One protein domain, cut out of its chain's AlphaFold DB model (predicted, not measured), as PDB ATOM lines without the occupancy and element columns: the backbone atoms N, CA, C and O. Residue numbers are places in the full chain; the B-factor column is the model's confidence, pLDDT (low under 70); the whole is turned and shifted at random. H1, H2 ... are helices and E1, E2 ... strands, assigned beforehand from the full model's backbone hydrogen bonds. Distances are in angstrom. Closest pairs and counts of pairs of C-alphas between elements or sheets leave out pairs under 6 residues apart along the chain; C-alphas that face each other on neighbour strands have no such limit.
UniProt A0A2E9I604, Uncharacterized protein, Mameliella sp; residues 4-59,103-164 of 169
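Overview. This is residues 4 to 59 and 103 to 164 of the 169 residues of an uncharacterized protein of Mameliella sp (UniProt A0A2E9I604). A small twisted sheet of four strands is sandwiched between two helices, H3 over one face and H4 over the other, in three layers. H2 reaches the edge strand E4 with its last residues, short H1 lies at its far end, and residues 114 to 119 of a long loop stick out. The 118 printed residues hold, in order, H1 H2 H3 E1 E2 E3 H4 E4; the mixed sheet runs E1 E2 E3 E4, and the class is mixed, helices and strands. The whole is compact, radius of gyration of the C-alphas 15.1 A, spanning 46 by 32 by 29 A.

Along the chain. H1 is residues 4 to 9, from C-alpha 4 at (0.656, 11.887, -44.989). H2 is 11 to 23, 17.8 A; H3 is 37 to 50, 19.9 A. E1 is 54 to 57, E2 105 to 108, E3 126 to 130. H4 is 141 to 155, 20.5 A, and E4 is 159 to 163, ending at C-alpha 163 (2.357, 36.105, -47.692).

Arrangement. E1 and E2 are antiparallel, with N 56 and O 106 at 2.8 A. The hairpin E2 and E3 has N 107 and O 126 at 2.9 A. E3 and E4 are parallel, with N 129 and O 161 at 3.0 A; E3, H4, E4 form a strand-helix-strand unit, a helix between parallel neighbours, with a right-handed crossover. H4's height over the sheet is 8.9 A; its closest C-alphas to E4 are Leu 150 and Ser 160, 5.2 A. H3 is on the opposite face, C-alphas of Gln 41 and Thr 130 5.7 A apart. H2 only grazes the sheet, C-alphas of Leu 21 and Met 161 5.0 A apart. H1 and H3 are apart. Every O i to N i+4 pair is within hydrogen-bond range in H1, H2, H3 and H4.

Size, cuts and confidence. C-alphas 31 and 119 are farthest apart, 47.9 A. Residues 60 to 102 are cut out, with 8.9 A between C-alphas 59 and 103. The links H2 to H3 and E2 to E3 are long. Residues 4 to 5 and 18 to 35 are under pLDDT 70.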
ATOM      1  N   PRO A   4       0.556  12.746 -43.805       69.25
ATOM      2  CA  PRO A   4       0.656  11.887 -44.989       69.25
ATOM      3  C   PRO A   4      -0.481  10.862 -45.090       69.25
ATOM      4  O   PRO A   4      -1.029  10.642 -46.167       69.25
ATOM      5  N   GLU A   5      -0.876  10.258 -43.965       69.81
ATOM      6  CA  GLU A   5      -2.004   9.315 -43.914       69.81
ATOM      7  C   GLU A   5      -3.344   9.993 -44.215       69.81
ATOM      8  O   GLU A   5      -4.216   9.388 -44.837       69.81
ATOM      9  N   TRP A   6      -3.517  11.236 -43.764       85.69
ATOM     10  CA  TRP A   6      -4.699  12.049 -44.027       85.69
ATOM     11  C   TRP A   6      -4.751  12.502 -45.491       85.69
ATOM     12  O   TRP A   6      -5.766  12.300 -46.152       85.69
ATOM     13  N   ALA A   7      -3.648  13.022 -46.031       80.56
ATOM     14  CA  ALA A   7      -3.553  13.507 -47.405       80.56
ATOM     15  C   ALA A   7      -3.769  12.383 -48.430       80.56
ATOM     16  O   ALA A   7      -4.454  12.580 -49.429       80.56
ATOM     17  N   ALA A   8      -3.270  11.173 -48.147       82.88
ATOM     18  CA  ALA A   8      -3.524   9.998 -48.978       82.88
ATOM     19  C   ALA A   8      -5.007   9.577 -48.987       82.88
ATOM     20  O   ALA A   8      -5.494   9.051 -49.985       82.88
ATOM     21  N   ARG A   9      -5.732   9.802 -47.884       88.44
ATOM     22  CA  ARG A   9      -7.169   9.495 -47.768       88.44
ATOM     23  C   ARG A   9      -8.063  10.602 -48.326       88.44
ATOM     24  O   ARG A   9      -9.177  10.312 -48.752       88.44
ATOM     25  N   HIS A  10      -7.581  11.843 -48.337       87.06
ATOM     26  CA  HIS A  10      -8.329  13.025 -48.763       87.06
ATOM     27  C   HIS A  10      -7.543  13.841 -49.804       87.06
ATOM     28  O   HIS A  10      -7.183  14.989 -49.539       87.06
ATOM     29  N   PRO A  11      -7.285  13.286 -51.003       85.38
ATOM     30  CA  PRO A  11      -6.411  13.920 -51.990       85.38
ATOM     31  C   PRO A  11      -6.937  15.279 -52.470       85.38
ATOM     32  O   PRO A  11      -6.154  16.210 -52.625       85.38
ATOM     33  N   GLN A  12      -8.257  15.429 -52.637       84.69
ATOM     34  CA  GLN A  12      -8.868  16.713 -53.009       84.69
ATOM     35  C   GLN A  12      -8.708  17.768 -51.907       84.69
ATOM     36  O   GLN A  12      -8.276  18.876 -52.198       84.69
ATOM     37  N   ALA A  13      -8.955  17.417 -50.641       74.81
ATOM     38  CA  ALA A  13      -8.792  18.346 -49.519       74.81
ATOM     39  C   ALA A  13      -7.320  18.727 -49.284       74.81
ATOM     40  O   ALA A  13      -7.024  19.860 -48.919       74.81
ATOM     41  N   ALA A  14      -6.381  17.803 -49.516       75.25
ATOM     42  CA  ALA A  14      -4.955  18.116 -49.492       75.25
ATOM     43  C   ALA A  14      -4.588  19.112 -50.601       75.25
ATOM     44  O   ALA A  14      -3.846  20.059 -50.356       75.25
ATOM     45  N   GLN A  15      -5.147  18.938 -51.799       75.50
ATOM     46  CA  GLN A  15      -4.926  19.830 -52.932       75.50
ATOM     47  C   GLN A  15      -5.564  21.213 -52.723       75.50
ATOM     48  O   GLN A  15      -4.942  22.220 -53.050       75.50
ATOM     49  N   GLU A  16      -6.752  21.279 -52.121       76.00
ATOM     50  CA  GLU A  16      -7.387  22.530 -51.687       76.00
ATOM     51  C   GLU A  16      -6.580  23.224 -50.588       76.00
ATOM     52  O   GLU A  16      -6.336  24.422 -50.680       76.00
ATOM     53  N   LEU A  17      -6.098  22.486 -49.582       71.00
ATOM     54  CA  LEU A  17      -5.220  23.033 -48.548       71.00
ATOM     55  C   LEU A  17      -3.942  23.602 -49.169       71.00
ATOM     56  O   LEU A  17      -3.575  24.730 -48.862       71.00
ATOM     57  N   HIS A  18      -3.305  22.870 -50.086       67.50
ATOM     58  CA  HIS A  18      -2.192  23.393 -50.874       67.50
ATOM     59  C   HIS A  18      -2.581  24.698 -51.568       67.50
ATOM     60  O   HIS A  18      -1.895  25.703 -51.412       67.50
ATOM     61  N   GLN A  19      -3.695  24.715 -52.301       67.06
ATOM     62  CA  GLN A  19      -4.165  25.916 -52.985       67.06
ATOM     63  C   GLN A  19      -4.396  27.077 -52.021       67.06
ATOM     64  O   GLN A  19      -3.956  28.167 -52.337       67.06
ATOM     65  N   LEU A  20      -4.997  26.868 -50.850       65.25
ATOM     66  CA  LEU A  20      -5.209  27.910 -49.839       65.25
ATOM     67  C   LEU A  20      -3.883  28.461 -49.302       65.25
ATOM     68  O   LEU A  20      -3.689  29.674 -49.269       65.25
ATOM     69  N   LEU A  21      -2.940  27.574 -48.972       59.25
ATOM     70  CA  LEU A  21      -1.586  27.946 -48.546       59.25
ATOM     71  C   LEU A  21      -0.820  28.723 -49.636       59.25
ATOM     72  O   LEU A  21       0.068  29.516 -49.315       59.25
ATOM     73  N   HIS A  22      -1.161  28.502 -50.911       55.47
ATOM     74  CA  HIS A  22      -0.604  29.197 -52.075       55.47
ATOM     75  C   HIS A  22      -1.395  30.456 -52.501       55.47
ATOM     76  O   HIS A  22      -0.809  31.363 -53.091       55.47
ATOM     77  N   ALA A  23      -2.704  30.533 -52.240       47.19
ATOM     78  CA  ALA A  23      -3.625  31.510 -52.832       47.19
ATOM     79  C   ALA A  23      -3.598  32.877 -52.139       47.19
ATOM     80  O   ALA A  23      -3.833  33.893 -52.797       47.19
ATOM     81  N   GLU A  24      -3.239  32.946 -50.854       45.28
ATOM     82  CA  GLU A  24      -3.143  34.227 -50.131       45.28
ATOM     83  C   GLU A  24      -1.939  35.099 -50.550       45.28
ATOM     84  O   GLU A  24      -1.768  36.221 -50.071       45.28
ATOM     85  N   ALA A  25      -1.143  34.663 -51.535       44.91
ATOM     86  CA  ALA A  25      -0.115  35.487 -52.174       44.91
ATOM     87  C   ALA A  25      -0.657  36.436 -53.273       44.91
ATOM     88  O   ALA A  25       0.128  37.113 -53.948       44.91
ATOM     89  N   HIS A  26      -1.975  36.491 -53.506       42.47
ATOM     90  CA  HIS A  26      -2.548  37.161 -54.678       42.47
ATOM     91  C   HIS A  26      -3.650  38.177 -54.344       42.47
ATOM     92  O   HIS A  26      -4.822  37.968 -54.637       42.47
ATOM     93  N   PHE A  27      -3.256  39.351 -53.845       39.56
ATOM     94  CA  PHE A  27      -4.025  40.577 -54.080       39.56
ATOM     95  C   PHE A  27      -3.109  41.641 -54.693       39.56
ATOM     96  O   PHE A  27      -2.142  42.081 -54.070       39.56
ATOM     97  N   GLN A  28      -3.398  42.030 -55.937       50.41
ATOM     98  CA  GLN A  28      -2.737  43.141 -56.618       50.41
ATOM     99  C   GLN A  28      -3.782  44.184 -57.019       50.41
ATOM    100  O   GLN A  28      -4.619  43.890 -57.869       50.41
ATOM    101  N   PRO A  29      -3.728  45.411 -56.482       43.75
ATOM    102  CA  PRO A  29      -4.230  46.557 -57.218       43.75
ATOM    103  C   PRO A  29      -3.246  46.865 -58.360       43.75
ATOM    104  O   PRO A  29      -2.039  46.994 -58.129       43.75
ATOM    105  N   GLU A  30      -3.744  46.947 -59.596       41.88
ATOM    106  CA  GLU A  30      -2.947  47.361 -60.757       41.88
ATOM    107  C   GLU A  30      -2.260  48.712 -60.483       41.88
ATOM    108  O   GLU A  30      -2.892  49.665 -60.029       41.88
ATOM    109  N   GLY A  31      -0.946  48.793 -60.735       50.19
ATOM    110  CA  GLY A  31      -0.161  50.030 -60.599       50.19
ATOM    111  C   GLY A  31       0.516  50.270 -59.241       50.19
ATOM    112  O   GLY A  31       1.163  51.303 -59.068       50.19
ATOM    113  N   ALA A  32       0.422  49.345 -58.279       53.41
ATOM    114  CA  ALA A  32       1.148  49.473 -57.013       53.41
ATOM    115  C   ALA A  32       2.684  49.358 -57.205       53.41
ATOM    116  O   ALA A  32       3.135  48.487 -57.954       53.41
ATOM    117  N   PRO A  33       3.506  50.182 -56.518       61.09
ATOM    118  CA  PRO A  33       4.965  50.058 -56.562       61.09
ATOM    119  C   PRO A  33       5.404  48.664 -56.104       61.09
ATOM    120  O   PRO A  33       4.844  48.153 -55.139       61.09
ATOM    121  N   ILE A  34       6.419  48.069 -56.746       62.28
ATOM    122  CA  ILE A  34       6.976  46.774 -56.318       62.28
ATOM    123  C   ILE A  34       7.572  46.938 -54.921       62.28
ATOM    124  O   ILE A  34       8.634  47.540 -54.749       62.28
ATOM    125  N   MET A  35       6.892  46.381 -53.925       69.88
ATOM    126  CA  MET A  35       7.354  46.435 -52.547       69.88
ATOM    127  C   MET A  35       8.378  45.332 -52.252       69.88
ATOM    128  O   MET A  35       8.272  44.197 -52.729       69.88
ATOM    129  N   THR A  36       9.387  45.671 -51.446       81.19
ATOM    130  CA  THR A  36      10.436  44.735 -51.024       81.19
ATOM    131  C   THR A  36       9.886  43.676 -50.066       81.19
ATOM    132  O   THR A  36       8.879  43.882 -49.392       81.19
ATOM    133  N   GLU A  37      10.579  42.546 -49.948       82.94
ATOM    134  CA  GLU A  37      10.233  41.491 -48.983       82.94
ATOM    135  C   GLU A  37      10.243  42.006 -47.535       82.94
ATOM    136  O   GLU A  37       9.345  41.705 -46.755       82.94
ATOM    137  N   ALA A  38      11.180  42.903 -47.206       80.31
ATOM    138  CA  ALA A  38      11.216  43.571 -45.907       80.31
ATOM    139  C   ALA A  38       9.953  44.409 -45.640       80.31
ATOM    140  O   ALA A  38       9.466  44.446 -44.509       80.31
ATOM    141  N   TYR A  39       9.401  45.070 -46.664       83.31
ATOM    142  CA  TYR A  39       8.128  45.777 -46.540       83.31
ATOM    143  C   TYR A  39       6.965  44.801 -46.339       83.31
ATOM    144  O   TYR A  39       6.173  44.995 -45.414       83.31
ATOM    145  N   ALA A  40       6.891  43.734 -47.145       86.12
ATOM    146  CA  ALA A  40       5.879  42.684 -47.007       86.12
ATOM    147  C   ALA A  40       5.881  42.091 -45.589       86.12
ATOM    148  O   ALA A  40       4.832  41.965 -44.961       86.12
ATOM    149  N   GLN A  41       7.065  41.840 -45.030       87.44
ATOM    150  CA  GLN A  41       7.221  41.357 -43.665       87.44
ATOM    151  C   GLN A  41       6.662  42.332 -42.618       87.44
ATOM    152  O   GLN A  41       5.976  41.907 -41.688       87.44
ATOM    153  N   GLN A  42       6.916  43.639 -42.745       84.19
ATOM    154  CA  GLN A  42       6.356  44.618 -41.804       84.19
ATOM    155  C   GLN A  42       4.836  44.753 -41.945       84.19
ATOM    156  O   GLN A  42       4.146  44.870 -40.931       84.19
ATOM    157  N   GLN A  43       4.303  44.691 -43.170       85.94
ATOM    158  CA  GLN A  43       2.855  44.706 -43.394       85.94
ATOM    159  C   GLN A  43       2.176  43.477 -42.790       85.94
ATOM    160  O   GLN A  43       1.205  43.635 -42.052       85.94
ATOM    161  N   ALA A  44       2.736  42.283 -42.997       86.56
ATOM    162  CA  ALA A  44       2.228  41.055 -42.396       86.56
ATOM    163  C   ALA A  44       2.161  41.179 -40.865       86.56
ATOM    164  O   ALA A  44       1.116  40.934 -40.265       86.56
ATOM    165  N   ARG A  45       3.234  41.662 -40.219       87.69
ATOM    166  CA  ARG A  45       3.258  41.893 -38.761       87.69
ATOM    167  C   ARG A  45       2.188  42.880 -38.303       87.69
ATOM    168  O   ARG A  45       1.533  42.630 -37.293       87.69
ATOM    169  N   LEU A  46       2.001  43.981 -39.031       81.88
ATOM    170  CA  LEU A  46       0.974  44.976 -38.720       81.88
ATOM    171  C   LEU A  46      -0.436  44.376 -38.820       81.88
ATOM    172  O   LEU A  46      -1.262  44.624 -37.945       81.88
ATOM    173  N   GLN A  47      -0.714  43.593 -39.864       84.44
ATOM    174  CA  GLN A  47      -2.020  42.961 -40.067       84.44
ATOM    175  C   GLN A  47      -2.318  41.898 -39.010       84.44
ATOM    176  O   GLN A  47      -3.424  41.869 -38.473       84.44
ATOM    177  N   ILE A  48      -1.321  41.083 -38.656       84.81
ATOM    178  CA  ILE A  48      -1.422  40.100 -37.572       84.81
ATOM    179  C   ILE A  48      -1.759  40.808 -36.252       84.81
ATOM    180  O   ILE A  48      -2.702  40.414 -35.569       84.81
ATOM    181  N   ALA A  49      -1.045  41.894 -35.931       82.69
ATOM    182  CA  ALA A  49      -1.280  42.676 -34.717       82.69
ATOM    183  C   ALA A  49      -2.680  43.307 -34.669       82.69
ATOM    184  O   ALA A  49      -3.340  43.265 -33.632       82.69
ATOM    185  N   LYS A  50      -3.169  43.851 -35.793       79.56
ATOM    186  CA  LYS A  50      -4.528  44.417 -35.893       79.56
ATOM    187  C   LYS A  50      -5.624  43.390 -35.604       79.56
ATOM    188  O   LYS A  50      -6.672  43.760 -35.090       79.56
ATOM    189  N   GLN A  51      -5.373  42.124 -35.921       84.19
ATOM    190  CA  GLN A  51      -6.296  41.009 -35.700       84.19
ATOM    191  C   GLN A  51      -6.090  40.338 -34.327       84.19
ATOM    192  O   GLN A  51      -6.619  39.261 -34.072       84.19
ATOM    193  N   GLY A  52      -5.316  40.964 -33.430       78.75
ATOM    194  CA  GLY A  52      -5.057  40.481 -32.071       78.75
ATOM    195  C   GLY A  52      -3.937  39.444 -31.964       78.75
ATOM    196  O   GLY A  52      -3.578  39.052 -30.855       78.75
ATOM    197  N   GLY A  53      -3.361  39.009 -33.086       86.50
ATOM    198  CA  GLY A  53      -2.187  38.144 -33.111       86.50
ATOM    199  C   GLY A  53      -0.901  38.873 -32.729       86.50
ATOM    200  O   GLY A  53      -0.837  40.097 -32.647       86.50
ATOM    201  N   MET A  54       0.174  38.116 -32.540       90.88
ATOM    202  CA  MET A  54       1.513  38.664 -32.337       90.88
ATOM    203  C   MET A  54       2.519  37.844 -33.131       90.88
ATOM    204  O   MET A  54       2.512  36.620 -33.042       90.88
ATOM    205  N   ALA A  55       3.390  38.516 -33.888       93.00
ATOM    206  CA  ALA A  55       4.422  37.865 -34.687       93.00
ATOM    207  C   ALA A  55       5.800  38.520 -34.523       93.00
ATOM    208  O   ALA A  55       5.962  39.748 -34.542       93.00
ATOM    209  N   TRP A  56       6.813  37.665 -34.439       93.25
ATOM    210  CA  TRP A  56       8.221  38.005 -34.305       93.25
ATOM    211  C   TRP A  56       9.007  37.500 -35.504       93.25
ATOM    212  O   TRP A  56       8.648  36.509 -36.137       93.25
ATOM    213  N   ARG A  57      10.118  38.177 -35.793       92.81
ATOM    214  CA  ARG A  57      11.070  37.712 -36.796       92.81
ATOM    215  C   ARG A  57      11.818  36.490 -36.265       92.81
ATOM    216  O   ARG A  57      12.466  36.572 -35.224       92.81
ATOM    217  N   ASN A  58      11.767  35.399 -37.013       95.06
ATOM    218  CA  ASN A  58      12.583  34.216 -36.801       95.06
ATOM    219  C   ASN A  58      13.868  34.358 -37.621       95.06
ATOM    220  O   ASN A  58      13.843  34.444 -38.845       95.06
ATOM    221  N   ASN A  59      15.009  34.415 -36.939       91.12
ATOM    222  CA  ASN A  59      16.303  34.403 -37.607       91.12
ATOM    223  C   ASN A  59      16.803  32.964 -37.644       91.12
ATOM    224  O   ASN A  59      17.077  32.388 -36.596       91.12
ATOM    225  N   SER A 103       9.793  29.525 -41.255       95.50
ATOM    226  CA  SER A 103       9.305  30.791 -41.797       95.50
ATOM    227  C   SER A 103      10.001  32.026 -41.235       95.50
ATOM    228  O   SER A 103      10.449  32.013 -40.086       95.50
ATOM    229  N   ASP A 104       9.980  33.119 -42.001       92.44
ATOM    230  CA  ASP A 104      10.458  34.447 -41.579       92.44
ATOM    231  C   ASP A 104       9.772  34.986 -40.318       92.44
ATOM    232  O   ASP A 104      10.406  35.638 -39.481       92.44
ATOM    233  N   LEU A 105       8.462  34.757 -40.189       94.06
ATOM    234  CA  LEU A 105       7.663  35.189 -39.049       94.06
ATOM    235  C   LEU A 105       7.089  33.989 -38.308       94.06
ATOM    236  O   LEU A 105       6.491  33.095 -38.905       94.06
ATOM    237  N   ILE A 106       7.226  34.026 -36.986       95.88
ATOM    238  CA  ILE A 106       6.599  33.082 -36.065       95.88
ATOM    239  C   ILE A 106       5.740  33.852 -35.076       95.88
ATOM    240  O   ILE A 106       6.071  34.984 -34.721       95.88
ATOM    241  N   GLY A 107       4.647  33.266 -34.616       93.31
ATOM    242  CA  GLY A 107       3.717  34.008 -33.787       93.31
ATOM    243  C   GLY A 107       2.702  33.164 -33.052       93.31
ATOM    244  O   GLY A 107       2.709  31.936 -33.106       93.31
ATOM    245  N   ILE A 108       1.810  33.876 -32.382       90.38
ATOM    246  CA  ILE A 108       0.639  33.333 -31.705       90.38
ATOM    247  C   ILE A 108      -0.598  34.093 -32.170       90.38
ATOM    248  O   ILE A 108      -0.545  35.295 -32.446       90.38
ATOM    249  N   VAL A 109      -1.717  33.381 -32.250       86.44
ATOM    250  CA  VAL A 109      -3.015  33.935 -32.639       86.44
ATOM    251  C   VAL A 109      -4.008  33.588 -31.540       86.44
ATOM    252  O   VAL A 109      -4.171  32.400 -31.247       86.44
ATOM    253  N   PRO A 110      -4.676  34.579 -30.930       78.12
ATOM    254  CA  PRO A 110      -5.763  34.307 -30.010       78.12
ATOM    255  C   PRO A 110      -6.864  33.539 -30.735       78.12
ATOM    256  O   PRO A 110      -7.375  33.979 -31.764       78.12
ATOM    257  N   ARG A 111      -7.248  32.389 -30.187       81.75
ATOM    258  CA  ARG A 111      -8.398  31.620 -30.657       81.75
ATOM    259  C   ARG A 111      -9.352  31.409 -29.498       81.75
ATOM    260  O   ARG A 111      -8.970  30.852 -28.470       81.75
ATOM    261  N   LEU A 112     -10.591  31.854 -29.677       85.56
ATOM    262  CA  LEU A 112     -11.673  31.454 -28.791       85.56
ATOM    263  C   LEU A 112     -12.027  30.002 -29.116       85.56
ATOM    264  O   LEU A 112     -12.333  29.684 -30.263       85.56
ATOM    265  N   ILE A 113     -11.958  29.133 -28.112       87.62
ATOM    266  CA  ILE A 113     -12.306  27.721 -28.272       87.62
ATOM    267  C   ILE A 113     -13.819  27.599 -28.447       87.62
ATOM    268  O   ILE A 113     -14.575  28.038 -27.580       87.62
ATOM    269  N   THR A 114     -14.257  26.999 -29.556       88.88
ATOM    270  CA  THR A 114     -15.673  26.695 -29.809       88.88
ATOM    271  C   THR A 114     -16.020  25.275 -29.342       88.88
ATOM    272  O   THR A 114     -15.111  24.456 -29.159       88.88
ATOM    273  N   PRO A 115     -17.308  24.937 -29.135       93.88
ATOM    274  CA  PRO A 115     -17.711  23.590 -28.727       93.88
ATOM    275  C   PRO A 115     -17.194  22.478 -29.651       93.88
ATOM    276  O   PRO A 115     -16.806  21.417 -29.173       93.88
ATOM    277  N   GLU A 116     -17.113  22.728 -30.958       88.44
ATOM    278  CA  GLU A 116     -16.644  21.761 -31.962       88.44
ATOM    279  C   GLU A 116     -15.137  21.486 -31.854       88.44
ATOM    280  O   GLU A 116     -14.657  20.447 -32.302       88.44
ATOM    281  N   MET A 117     -14.381  22.404 -31.247       85.31
ATOM    282  CA  MET A 117     -12.950  22.234 -30.997       85.31
ATOM    283  C   MET A 117     -12.673  21.368 -29.759       85.31
ATOM    284  O   MET A 117     -11.546  20.901 -29.574       85.31
ATOM    285  N   VAL A 118     -13.669  21.139 -28.899       90.19
ATOM    286  CA  VAL A 118     -13.505  20.337 -27.682       90.19
ATOM    287  C   VAL A 118     -13.198  18.886 -28.057       90.19
ATOM    288  O   VAL A 118     -13.931  18.246 -28.801       90.19
ATOM    289  N   GLY A 119     -12.090  18.355 -27.532       86.69
ATOM    290  CA  GLY A 119     -11.602  17.011 -27.867       86.69
ATOM    291  C   GLY A 119     -10.707  16.949 -29.112       86.69
ATOM    292  O   GLY A 119     -10.230  15.869 -29.457       86.69
ATOM    293  N   THR A 120     -10.429  18.085 -29.759       82.81
ATOM    294  CA  THR A 120      -9.470  18.190 -30.873       82.81
ATOM    295  C   THR A 120      -8.091  18.672 -30.395       82.81
ATOM    296  O   THR A 120      -7.924  19.109 -29.256       82.81
ATOM    297  N   THR A 121      -7.068  18.570 -31.250       75.94
ATOM    298  CA  THR A 121      -5.730  19.134 -30.987       75.94
ATOM    299  C   THR A 121      -5.616  20.517 -31.623       75.94
ATOM    300  O   THR A 121      -5.893  20.656 -32.811       75.94
ATOM    301  N   ILE A 122      -5.158  21.516 -30.861       80.25
ATOM    302  CA  ILE A 122      -4.967  22.892 -31.341       80.25
ATOM    303  C   ILE A 122      -3.498  23.285 -31.208       80.25
ATOM    304  O   ILE A 122      -2.956  23.323 -30.103       80.25
ATOM    305  N   GLY A 123      -2.874  23.639 -32.329       78.19
ATOM    306  CA  GLY A 123      -1.587  24.318 -32.342       78.19
ATOM    307  C   GLY A 123      -1.817  25.824 -32.386       78.19
ATOM    308  O   GLY A 123      -2.079  26.373 -33.443       78.19
ATOM    309  N   GLN A 124      -1.712  26.540 -31.266       83.75
ATOM    310  CA  GLN A 124      -1.814  28.012 -31.276       83.75
ATOM    311  C   GLN A 124      -0.506  28.660 -31.757       83.75
ATOM    312  O   GLN A 124       0.131  29.432 -31.044       83.75
ATOM    313  N   PHE A 125      -0.078  28.300 -32.963       92.62
ATOM    314  CA  PHE A 125       1.165  28.750 -33.570       92.62
ATOM    315  C   PHE A 125       0.882  29.351 -34.942       92.62
ATOM    316  O   PHE A 125       0.103  28.795 -35.715       92.62
ATOM    317  N   LEU A 126       1.525  30.478 -35.231       93.12
ATOM    318  CA  LEU A 126       1.498  31.149 -36.521       93.12
ATOM    319  C   LEU A 126       2.860  31.034 -37.195       93.12
ATOM    320  O   LEU A 126       3.875  31.340 -36.570       93.12
ATOM    321  N   ALA A 127       2.872  30.669 -38.472       95.44
ATOM    322  CA  ALA A 127       4.052  30.706 -39.327       95.44
ATOM    323  C   ALA A 127       3.745  31.455 -40.628       95.44
ATOM    324  O   ALA A 127       2.927  31.003 -41.423       95.44
ATOM    325  N   VAL A 128       4.401  32.588 -40.869       93.81
ATOM    326  CA  VAL A 128       4.226  33.341 -42.119       93.81
ATOM    327  C   VAL A 128       5.562  33.455 -42.829       93.81
ATOM    328  O   VAL A 128       6.495  34.076 -42.319       93.81
ATOM    329  N   GLU A 129       5.644  32.842 -44.005       95.06
ATOM    330  CA  GLU A 129       6.785  32.973 -44.906       95.06
ATOM    331  C   GLU A 129       6.547  34.152 -45.847       95.06
ATOM    332  O   GLU A 129       5.583  34.165 -46.618       95.06
ATOM    333  N   THR A 130       7.401  35.167 -45.768       91.62
ATOM    334  CA  THR A 130       7.172  36.430 -46.464       91.62
ATOM    335  C   THR A 130       7.859  36.430 -47.816       91.62
ATOM    336  O   THR A 130       8.982  35.965 -47.973       91.62
ATOM    337  N   LYS A 131       7.169  36.940 -48.831       90.31
ATOM    338  CA  LYS A 131       7.679  37.011 -50.198       90.31
ATOM    339  C   LYS A 131       7.500  38.406 -50.756       90.31
ATOM    340  O   LYS A 131       6.556  39.122 -50.424       90.31
ATOM    341  N   LYS A 132       8.416  38.801 -51.638       86.25
ATOM    342  CA  LYS A 132       8.263  40.036 -52.413       86.25
ATOM    343  C   LYS A 132       6.955  40.031 -53.211       86.25
ATOM    344  O   LYS A 132       6.459  38.984 -53.630       86.25
ATOM    345  N   GLN A 133       6.438  41.221 -53.480       80.12
ATOM    346  CA  GLN A 133       5.231  41.379 -54.282       80.12
ATOM    347  C   GLN A 133       5.400  40.784 -55.690       80.12
ATOM    348  O   GLN A 133       6.459  40.906 -56.309       80.12
ATOM    349  N   GLY A 134       4.349  40.128 -56.195       77.94
ATOM    350  CA  GLY A 134       4.358  39.465 -57.506       77.94
ATOM    351  C   GLY A 134       5.065  38.107 -57.525       77.94
ATOM    352  O   GLY A 134       5.215  37.517 -58.595       77.94
ATOM    353  N   TRP A 135       5.491  37.601 -56.364       88.12
ATOM    354  CA  TRP A 135       5.999  36.241 -56.245       88.12
ATOM    355  C   TRP A 135       4.923  35.212 -56.613       88.12
ATOM    356  O   TRP A 135       3.741  35.371 -56.303       88.12
ATOM    357  N   LYS A 136       5.364  34.152 -57.288       85.31
ATOM    358  CA  LYS A 136       4.573  32.970 -57.621       85.31
ATOM    359  C   LYS A 136       5.390  31.755 -57.229       85.31
ATOM    360  O   LYS A 136       6.589  31.726 -57.502       85.31
ATOM    361  N   PHE A 137       4.739  30.771 -56.623       87.19
ATOM    362  CA  PHE A 137       5.392  29.518 -56.274       87.19
ATOM    363  C   PHE A 137       5.875  28.806 -57.541       87.19
ATOM    364  O   PHE A 137       5.114  28.613 -58.489       87.19
ATOM    365  N   THR A 138       7.150  28.432 -57.551       88.56
ATOM    366  CA  THR A 138       7.812  27.747 -58.668       88.56
ATOM    367  C   THR A 138       8.140  26.292 -58.358       88.56
ATOM    368  O   THR A 138       8.392  25.521 -59.279       88.56
ATOM    369  N   GLY A 139       8.138  25.906 -57.077       88.56
ATOM    370  CA  GLY A 139       8.451  24.539 -56.654       88.56
ATOM    371  C   GLY A 139       9.939  24.204 -56.679       88.56
ATOM    372  O   GLY A 139      10.304  23.031 -56.686       88.56
ATOM    373  N   ASN A 140      10.820  25.208 -56.683       92.88
ATOM    374  CA  ASN A 140      12.249  24.956 -56.494       92.88
ATOM    375  C   ASN A 140      12.532  24.349 -55.101       92.88
ATOM    376  O   ASN A 140      11.687  24.393 -54.205       92.88
ATOM    377  N   GLU A 141      13.725  23.783 -54.904       92.44
ATOM    378  CA  GLU A 141      14.083  23.083 -53.658       92.44
ATOM    379  C   GLU A 141      13.915  23.962 -52.410       92.44
ATOM    380  O   GLU A 141      13.425  23.503 -51.380       92.44
ATOM    381  N   HIS A 142      14.271  25.244 -52.512       90.38
ATOM    382  CA  HIS A 142      14.176  26.182 -51.401       90.38
ATOM    383  C   HIS A 142      12.718  26.490 -51.033       90.38
ATOM    384  O   HIS A 142      12.350  26.428 -49.862       90.38
ATOM    385  N   GLU A 143      11.874  26.779 -52.024       91.50
ATOM    386  CA  GLU A 143      10.441  27.028 -51.830       91.50
ATOM    387  C   GLU A 143       9.708  25.775 -51.351       91.50
ATOM    388  O   GLU A 143       8.827  25.862 -50.498       91.50
ATOM    389  N   THR A 144      10.115  24.603 -51.839       93.12
ATOM    390  CA  THR A 144       9.603  23.313 -51.368       93.12
ATOM    391  C   THR A 144       9.930  23.116 -49.892       93.12
ATOM    392  O   THR A 144       9.064  22.700 -49.127       93.12
ATOM    393  N   ALA A 145      11.142  23.470 -49.458       93.62
ATOM    394  CA  ALA A 145      11.514  23.344 -48.054       93.62
ATOM    395  C   ALA A 145      10.735  24.289 -47.129       93.62
ATOM    396  O   ALA A 145      10.431  23.942 -45.985       93.62
ATOM    397  N   GLN A 146      10.398  25.478 -47.623       94.38
ATOM    398  CA  GLN A 146       9.540  26.428 -46.915       94.38
ATOM    399  C   GLN A 146       8.096  25.928 -46.846       94.38
ATOM    400  O   GLN A 146       7.480  25.979 -45.786       94.38
ATOM    401  N   LEU A 147       7.580  25.372 -47.944       94.69
ATOM    402  CA  LEU A 147       6.251  24.769 -47.981       94.69
ATOM    403  C   LEU A 147       6.136  23.593 -46.999       94.69
ATOM    404  O   LEU A 147       5.190  23.560 -46.221       94.69
ATOM    405  N   GLN A 148       7.129  22.698 -46.945       94.00
ATOM    406  CA  GLN A 148       7.142  21.572 -45.998       94.00
ATOM    407  C   GLN A 148       7.080  22.027 -44.533       94.00
ATOM    408  O   GLN A 148       6.491  21.351 -43.688       94.00
ATOM    409  N   TRP A 149       7.674  23.179 -44.210       95.44
ATOM    410  CA  TRP A 149       7.526  23.775 -42.886       95.44
ATOM    411  C   TRP A 149       6.095  24.263 -42.630       95.44
ATOM    412  O   TRP A 149       5.544  23.979 -41.568       95.44
ATOM    413  N   LEU A 150       5.478  24.961 -43.586       94.69
ATOM    414  CA  LEU A 150       4.092  25.418 -43.447       94.69
ATOM    415  C   LEU A 150       3.139  24.221 -43.295       94.69
ATOM    416  O   LEU A 150       2.349  24.178 -42.358       94.69
ATOM    417  N   GLU A 151       3.281  23.192 -44.128       93.56
ATOM    418  CA  GLU A 151       2.507  21.946 -44.035       93.56
ATOM    419  C   GLU A 151       2.665  21.254 -42.681       93.56
ATOM    420  O   GLU A 151       1.688  20.763 -42.113       93.56
ATOM    421  N   LEU A 152       3.885  21.232 -42.132       93.12
ATOM    422  CA  LEU A 152       4.140  20.699 -40.798       93.12
ATOM    423  C   LEU A 152       3.335  21.462 -39.740       93.12
ATOM    424  O   LEU A 152       2.708  20.832 -38.890       93.12
ATOM    425  N   ILE A 153       3.344  22.796 -39.782       92.19
ATOM    426  CA  ILE A 153       2.601  23.631 -38.832       92.19
ATOM    427  C   ILE A 153       1.091  23.428 -38.985       92.19
ATOM    428  O   ILE A 153       0.422  23.126 -37.992       92.19
ATOM    429  N   ALA A 154       0.564  23.501 -40.209       89.44
ATOM    430  CA  ALA A 154      -0.844  23.240 -40.502       89.44
ATOM    431  C   ALA A 154      -1.275  21.842 -40.025       89.44
ATOM    432  O   ALA A 154      -2.285  21.687 -39.338       89.44
ATOM    433  N   GLY A 155      -0.456  20.819 -40.284       86.00
ATOM    434  CA  GLY A 155      -0.696  19.440 -39.853       86.00
ATOM    435  C   GLY A 155      -0.644  19.224 -38.334       86.00
ATOM    436  O   GLY A 155      -1.068  18.172 -37.853       86.00
ATOM    437  N   LYS A 156      -0.139  20.195 -37.563       88.31
ATOM    438  CA  LYS A 156      -0.193  20.219 -36.089       88.31
ATOM    439  C   LYS A 156      -1.285  21.144 -35.543       88.31
ATOM    440  O   LYS A 156      -1.325  21.384 -34.339       88.31
ATOM    441  N   GLY A 157      -2.182  21.624 -36.406       82.44
ATOM    442  CA  GLY A 157      -3.289  22.506 -36.044       82.44
ATOM    443  C   GLY A 157      -2.887  23.972 -35.890       82.44
ATOM    444  O   GLY A 157      -3.620  24.713 -35.241       82.44
ATOM    445  N   GLY A 158      -1.726  24.364 -36.426       87.94
ATOM    446  CA  GLY A 158      -1.269  25.751 -36.515       87.94
ATOM    447  C   GLY A 158      -1.799  26.484 -37.742       87.94
ATOM    448  O   GLY A 158      -2.256  25.870 -38.703       87.94
ATOM    449  N   LEU A 159      -1.711  27.813 -37.713       89.69
ATOM    450  CA  LEU A 159      -1.980  28.661 -38.870       89.69
ATOM    451  C   LEU A 159      -0.662  28.935 -39.592       89.69
ATOM    452  O   LEU A 159       0.314  29.375 -38.985       89.69
ATOM    453  N   SER A 160      -0.616  28.685 -40.892       92.50
ATOM    454  CA  SER A 160       0.600  28.892 -41.672       92.50
ATOM    455  C   SER A 160       0.280  29.297 -43.099       92.50
ATOM    456  O   SER A 160      -0.693  28.792 -43.642       92.50
ATOM    457  N   MET A 161       1.085  30.166 -43.708       93.69
ATOM    458  CA  MET A 161       0.868  30.642 -45.082       93.69
ATOM    459  C   MET A 161       2.132  31.262 -45.692       93.69
ATOM    460  O   MET A 161       3.022  31.731 -44.974       93.69
ATOM    461  N   PHE A 162       2.174  31.329 -47.024       93.81
ATOM    462  CA  PHE A 162       2.992  32.319 -47.725       93.81
ATOM    463  C   PHE A 162       2.252  33.659 -47.762       93.81
ATOM    464  O   PHE A 162       1.040  33.689 -47.944       93.81
ATOM    465  N   SER A 163       2.969  34.775 -47.637       89.88
ATOM    466  CA  SER A 163       2.357  36.105 -47.692       89.88
ATOM    467  C   SER A 163       3.231  37.112 -48.427       89.88
ATOM    468  O   SER A 163       4.434  37.208 -48.190       89.88
ATOM    469  N   THR A 164       2.611  37.945 -49.263       87.19
ATOM    470  CA  THR A 164       3.243  39.146 -49.835       87.19
ATOM    471  C   THR A 164       2.918  40.420 -49.046       87.19
ATOM    472  O   THR A 164       3.050  41.526 -49.567       87.19
TER     473      THR A 164